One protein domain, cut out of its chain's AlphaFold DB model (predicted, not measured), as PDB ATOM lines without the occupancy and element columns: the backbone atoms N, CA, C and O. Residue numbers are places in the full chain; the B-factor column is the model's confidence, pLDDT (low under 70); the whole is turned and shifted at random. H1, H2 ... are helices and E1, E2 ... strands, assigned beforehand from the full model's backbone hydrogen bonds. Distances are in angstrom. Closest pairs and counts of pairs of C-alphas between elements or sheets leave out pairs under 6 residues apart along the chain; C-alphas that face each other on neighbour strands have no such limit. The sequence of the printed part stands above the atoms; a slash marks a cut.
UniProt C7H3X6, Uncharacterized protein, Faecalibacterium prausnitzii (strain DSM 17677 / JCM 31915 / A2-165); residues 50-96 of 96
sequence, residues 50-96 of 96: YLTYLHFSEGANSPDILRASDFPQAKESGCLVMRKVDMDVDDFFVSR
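Overview. This is residues 50 to 96 of the 96 residues of an uncharacterized protein of Faecalibacterium prausnitzii (strain DSM 17677 / JCM 31915 / A2-165) (UniProt C7H3X6). There is little regular structure here: two short parallel strands, E1 and E2, lie side by side with the short helix H1 over one face, and long loops reach away to opposite ends at Gly 59 and Arg 96. The printed part has 47 residues, with only 12 in named elements, in the order E1, H1, E2; the class is mixed, helices and strands. It is compact, with a radius of gyration of the C-alphas of 10.6 A, and spans 30 by 24 by 14 A.

Along the chain. Find C-alpha 52 at (234.278, 205.569, 237.471), where E1, residues 52 to 54, begins. E2, residues 81 to 83, ends at C-alpha 83, (241.101, 203.216, 238.643). H1, residues 71 to 76, runs 8.6 A from first to last C-alpha.

Arrangement. Look first at E1 and E2, parallel at 25 degrees: N 53 and O 81 are 2.8 A apart, within hydrogen-bond range. E1, H1 and E2 form a strand-helix-strand unit, two parallel neighbour strands with a helix between, its crossover right-handed. The closest C-alphas of E1 and H1, Tyr 53 and Ala 74, are 6.2 A apart; those of H1 and E2, Ala 74 and Met 82, 6.9 A. In H1 every O i to N i+4 pair is within hydrogen-bond range.

Size, cuts and confidence. The C-alphas farthest apart, of Gly 59 and Arg 96, are 31.9 A apart. The printed part has no cut. The link from E1 to H1 is long, 16 residues; that from H1 to E2 is tight. Residue 96 has pLDDT under 70.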
ATOM      1  N   TYR A  50     227.412 205.068 237.457       86.88
ATOM      2  CA  TYR A  50     228.769 205.114 237.983       86.88
ATOM      3  C   TYR A  50     229.670 205.796 236.958       86.88
ATOM      4  O   TYR A  50     229.788 205.353 235.822       86.88
ATOM      5  N   LEU A  51     230.324 206.879 237.373       93.31
ATOM      6  CA  LEU A  51     231.203 207.676 236.511       93.31
ATOM      7  C   LEU A  51     232.674 207.249 236.612       93.31
ATOM      8  O   LEU A  51     233.556 207.968 236.140       93.31
ATOM      9  N   THR A  52     232.936 206.100 237.237       95.44
ATOM     10  CA  THR A  52     234.278 205.569 237.471       95.44
ATOM     11  C   THR A  52     234.410 204.197 236.826       95.44
ATOM     12  O   THR A  52     233.712 203.262 237.211       95.44
ATOM     13  N   TYR A  53     235.348 204.069 235.895       96.25
ATOM     14  CA  TYR A  53     235.729 202.801 235.299       96.25
ATOM     15  C   TYR A  53     236.636 202.026 236.258       96.25
ATOM     16  O   TYR A  53     237.667 202.533 236.711       96.25
ATOM     17  N   LEU A  54     236.244 200.791 236.556       95.69
ATOM     18  CA  LEU A  54     236.980 199.844 237.385       95.69
ATOM     19  C   LEU A  54     237.003 198.499 236.664       95.69
ATOM     20  O   LEU A  54     235.978 198.068 236.137       95.69
ATOM     21  N   HIS A  55     238.149 197.825 236.686       95.50
ATOM     22  CA  HIS A  55     238.263 196.445 236.228       95.50
ATOM     23  C   HIS A  55     238.525 195.533 237.424       95.50
ATOM     24  O   HIS A  55     239.384 195.842 238.248       95.50
ATOM     25  N   PHE A  56     237.765 194.444 237.535       95.75
ATOM     26  CA  PHE A  56     237.928 193.434 238.575       95.75
ATOM     27  C   PHE A  56     238.040 192.067 237.918       95.75
ATOM     28  O   PHE A  56     237.086 191.586 237.301       95.75
ATOM     29  N   SER A  57     239.182 191.426 238.116       94.38
ATOM     30  CA  SER A  57     239.331 189.997 237.886       94.38
ATOM     31  C   SER A  57     238.373 189.195 238.773       94.38
ATOM     32  O   SER A  57     238.020 189.601 239.885       94.38
ATOM     33  N   GLU A  58     237.939 188.037 238.281       95.06
ATOM     34  CA  GLU A  58     236.987 187.179 238.988       95.06
ATOM     35  C   GLU A  58     237.499 186.806 240.392       95.06
ATOM     36  O   GLU A  58     238.620 186.329 240.560       95.06
ATOM     37  N   GLY A  59     236.672 187.048 241.415       94.25
ATOM     38  CA  GLY A  59     237.015 186.770 242.814       94.25
ATOM     39  C   GLY A  59     237.972 187.777 243.467       94.25
ATOM     40  O   GLY A  59     238.377 187.561 244.610       94.25
ATOM     41  N   ALA A  60     238.341 188.864 242.786       94.31
ATOM     42  CA  ALA A  60     239.206 189.887 243.359       94.31
ATOM     43  C   ALA A  60     238.472 190.753 244.397       94.31
ATOM     44  O   ALA A  60     237.348 191.201 244.186       94.31
ATOM     45  N   ASN A  61     239.163 191.056 245.499       92.81
ATOM     46  CA  ASN A  61     238.688 191.988 246.532       92.81
ATOM     47  C   ASN A  61     239.041 193.454 246.218       92.81
ATOM     48  O   ASN A  61     238.648 194.362 246.946       92.81
ATOM     49  N   SER A  62     239.831 193.696 245.172       93.75
ATOM     50  CA  SER A  62     240.290 195.023 244.762       93.75
ATOM     51  C   SER A  62     240.379 195.099 243.241       93.75
ATOM     52  O   SER A  62     240.652 194.070 242.623       93.75
ATOM     53  N   PRO A  63     240.213 196.290 242.638       95.75
ATOM     54  CA  PRO A  63     240.339 196.437 241.198       95.75
ATOM     55  C   PRO A  63     241.778 196.181 240.747       95.75
ATOM     56  O   PRO A  63     242.734 196.468 241.479       95.75
ATOM     57  N   ASP A  64     241.915 195.704 239.518       96.56
ATOM     58  CA  ASP A  64     243.202 195.498 238.872       96.56
ATOM     59  C   ASP A  64     243.915 196.828 238.599       96.56
ATOM     60  O   ASP A  64     243.312 197.909 238.533       96.56
ATOM     61  N   ILE A  65     245.238 196.739 238.449       96.88
ATOM     62  CA  ILE A  65     246.040 197.850 237.942       96.88
ATOM     63  C   ILE A  65     245.877 197.863 236.424       96.88
ATOM     64  O   ILE A  65     246.367 196.963 235.741       96.88
ATOM     65  N   LEU A  66     245.185 198.886 235.933       96.31
ATOM     66  CA  LEU A  66     244.942 199.133 234.522       96.31
ATOM     67  C   LEU A  66     246.260 199.364 233.787       96.31
ATOM     68  O   LEU A  66     247.170 200.019 234.301       96.31
ATOM     69  N   ARG A  67     246.323 198.854 232.561       95.75
ATOM     70  CA  ARG A  67     247.463 198.932 231.645       95.75
ATOM     71  C   ARG A  67     247.050 199.534 230.311       95.75
ATOM     72  O   ARG A  67     245.863 199.714 230.030       95.75
ATOM     73  N   ALA A  68     248.017 199.792 229.436       95.06
ATOM     74  CA  ALA A  68     247.768 200.302 228.086       95.06
ATOM     75  C   ALA A  68     246.712 199.486 227.302       95.06
ATOM     76  O   ALA A  68     245.958 200.054 226.508       95.06
ATOM     77  N   SER A  69     246.623 198.173 227.549       95.25
ATOM     78  CA  SER A  69     245.626 197.272 226.950       95.25
ATOM     79  C   SER A  69     244.180 197.588 227.333       95.25
ATOM     80  O   SER A  69     243.281 197.333 226.535       95.25
ATOM     81  N   ASP A  70     243.953 198.160 228.513       95.19
ATOM     82  CA  ASP A  70     242.613 198.428 229.050       95.19
ATOM     83  C   ASP A  70     242.090 199.799 228.604       95.19
ATOM     84  O   ASP A  70     240.889 200.075 228.642       95.19
ATOM     85  N   PHE A  71     242.989 200.668 228.126       93.44
ATOM     86  CA  PHE A  71     242.664 202.036 227.741       93.44
ATOM     87  C   PHE A  71     241.542 202.160 226.692       93.44
ATOM     88  O   PHE A  71     240.704 203.050 226.857       93.44
ATOM     89  N   PRO A  72     241.460 201.323 225.634       95.06
ATOM     90  CA  PRO A  72     240.346 201.389 224.689       95.06
ATOM     91  C   PRO A  72     238.989 201.192 225.376       95.06
ATOM     92  O   PRO A  72     238.090 202.009 225.194       95.06
ATOM     93  N   GLN A  73     238.874 200.179 226.242       95.44
ATOM     94  CA  GLN A  73     237.638 199.886 226.972       95.44
ATOM     95  C   GLN A  73     237.304 200.989 227.980       95.44
ATOM     96  O   GLN A  73     236.158 201.433 228.057       95.44
ATOM     97  N   ALA A  74     238.306 201.485 228.713       93.88
ATOM     98  CA  ALA A  74     238.128 202.598 229.639       93.88
ATOM     99  C   ALA A  74     237.619 203.857 228.915       93.88
ATOM    100  O   ALA A  74     236.713 204.528 229.408       93.88
ATOM    101  N   LYS A  75     238.137 204.151 227.716       93.12
ATOM    102  CA  LYS A  75     237.721 205.305 226.907       93.12
ATOM    103  C   LYS A  75     236.303 205.163 226.350       93.12
ATOM    104  O   LYS A  75     235.583 206.153 226.262       93.12
ATOM    105  N   GLU A  76     235.903 203.953 225.975       95.81
ATOM    106  CA  GLU A  76     234.561 203.662 225.456       95.81
ATOM    107  C   GLU A  76     233.494 203.576 226.558       95.81
ATOM    108  O   GLU A  76     232.307 203.702 226.268       95.81
ATOM    109  N   SER A  77     233.899 203.427 227.824       94.19
ATOM    110  CA  SER A  77     232.985 203.238 228.960       94.19
ATOM    111  C   SER A  77     232.050 204.417 229.258       94.19
ATOM    112  O   SER A  77     231.080 204.251 229.993       94.19
ATOM    113  N   GLY A  78     232.358 205.621 228.764       92.81
ATOM    114  CA  GLY A  78     231.642 206.851 229.129       92.81
ATOM    115  C   GLY A  78     231.891 207.332 230.567       92.81
ATOM    116  O   GLY A  78     231.346 208.361 230.966       92.81
ATOM    117  N   CYS A  79     232.728 206.632 231.341       95.88
ATOM    118  CA  CYS A  79     233.146 207.063 232.671       95.88
ATOM    119  C   CYS A  79     234.071 208.285 232.589       95.88
ATOM    120  O   CYS A  79     234.843 208.452 231.647       95.88
ATOM    121  N   LEU A  80     234.019 209.133 233.615       94.75
ATOM    122  CA  LEU A  80     234.841 210.340 233.713       94.75
ATOM    123  C   LEU A  80     236.220 210.065 234.322       94.75
ATOM    124  O   LEU A  80     237.166 210.807 234.073       94.75
ATOM    125  N   VAL A  81     236.321 209.024 235.149       94.88
ATOM    126  CA  VAL A  81     237.535 208.645 235.884       94.88
ATOM    127  C   VAL A  81     237.768 207.144 235.725       94.88
ATOM    128  O   VAL A  81     236.815 206.394 235.540       94.88
ATOM    129  N   MET A  82     239.016 206.684 235.823       94.62
ATOM    130  CA  MET A  82     239.363 205.258 235.863       94.62
ATOM    131  C   MET A  82     240.317 204.940 237.019       94.62
ATOM    132  O   MET A  82     241.095 205.799 237.440       94.62
ATOM    133  N   ARG A  83     240.257 203.710 237.540       95.06
ATOM    134  CA  ARG A  83     241.101 203.216 238.643       95.06
ATOM    135  C   ARG A  83     241.252 201.679 238.549       95.06
ATOM    136  O   ARG A  83     240.338 201.016 238.084       95.06
ATOM    137  N   LYS A  84     242.353 201.060 238.995       95.31
ATOM    138  CA  LYS A  84     243.578 201.630 239.591       95.31
ATOM    139  C   LYS A  84     244.651 201.844 238.524       95.31
ATOM    140  O   LYS A  84     244.778 201.036 237.624       95.31
ATOM    141  N   VAL A  85     245.431 202.917 238.641       94.12
ATOM    142  CA  VAL A  85     246.594 203.186 237.779       94.12
ATOM    143  C   VAL A  85     247.830 203.263 238.670       94.12
ATOM    144  O   VAL A  85     247.755 203.840 239.757       94.12
ATOM    145  N   ASP A  86     248.930 202.655 238.236       94.81
ATOM    146  CA  ASP A  86     250.188 202.594 238.981       94.81
ATOM    147  C   ASP A  86     251.374 202.694 238.012       94.81
ATOM    148  O   ASP A  86     251.539 201.841 237.140       94.81
ATOM    149  N   MET A  87     252.179 203.747 238.159       93.31
ATOM    150  CA  MET A  87     253.260 204.094 237.227       93.31
ATOM    151  C   MET A  87     254.445 203.132 237.306       93.31
ATOM    152  O   MET A  87     255.178 202.997 236.333       93.31
ATOM    153  N   ASP A  88     254.620 202.448 238.439       93.88
ATOM    154  CA  ASP A  88     255.676 201.444 238.591       93.88
ATOM    155  C   ASP A  88     255.310 200.124 237.886       93.88
ATOM    156  O   ASP A  88     256.167 199.266 237.666       93.88
ATOM    157  N   VAL A  89     254.033 199.954 237.523       93.75
ATOM    158  CA  VAL A  89     253.520 198.791 236.785       93.75
ATOM    159  C   VAL A  89     253.347 199.106 235.301       93.75
ATOM    160  O   VAL A  89     253.675 198.259 234.469       93.75
ATOM    161  N   ASP A  90     252.818 200.287 234.972       92.19
ATOM    162  CA  ASP A  90     252.639 200.773 233.600       92.19
ATOM    163  C   ASP A  90     252.618 202.319 233.568       92.19
ATOM    164  O   ASP A  90     251.718 202.964 234.117       92.19
ATOM    165  N   ASP A  91     253.606 202.930 232.908       92.69
ATOM    166  CA  ASP A  91     253.780 204.387 232.799       92.69
ATOM    167  C   ASP A  91     253.056 205.014 231.587       92.69
ATOM    168  O   ASP A  91     253.104 206.236 231.379       92.69
ATOM    169  N   PHE A  92     252.322 204.210 230.810       92.56
ATOM    170  CA  PHE A  92     251.589 204.635 229.614       92.56
ATOM    171  C   PHE A  92     250.657 205.831 229.857       92.56
ATOM    172  O   PHE A  92     250.462 206.670 228.980       92.56
ATOM    173  N   PHE A  93     250.061 205.920 231.047       87.38
ATOM    174  CA  PHE A  93     249.056 206.937 231.362       87.38
ATOM    175  C   PHE A  93     249.634 208.300 231.756       87.38
ATOM    176  O   PHE A  93     248.881 209.269 231.821       87.38
ATOM    177  N   VAL A  94     250.940 208.388 232.022       83.44
ATOM    178  CA  VAL A  94     251.622 209.640 232.412       83.44
ATOM    179  C   VAL A  94     252.475 210.197 231.278       83.44
ATOM    180  O   VAL A  94     252.698 211.401 231.198       83.44
ATOM    181  N   SER A  95     252.922 209.335 230.368       76.81
ATOM    182  CA  SER A  95     253.745 209.692 229.210       76.81
ATOM    183  C   SER A  95     252.954 210.276 228.026       76.81
ATOM    184  O   SER A  95     253.515 210.438 226.939       76.81
ATOM    185  N   ARG A  96     251.669 210.596 228.215       61.47
ATOM    186  CA  ARG A  96     250.726 210.945 227.145       61.47
ATOM    187  C   ARG A  96     250.213 212.378 227.199       61.47
ATOM    188  O   ARG A  96     250.062 212.916 228.313       61.47
TER     189      ARG A  96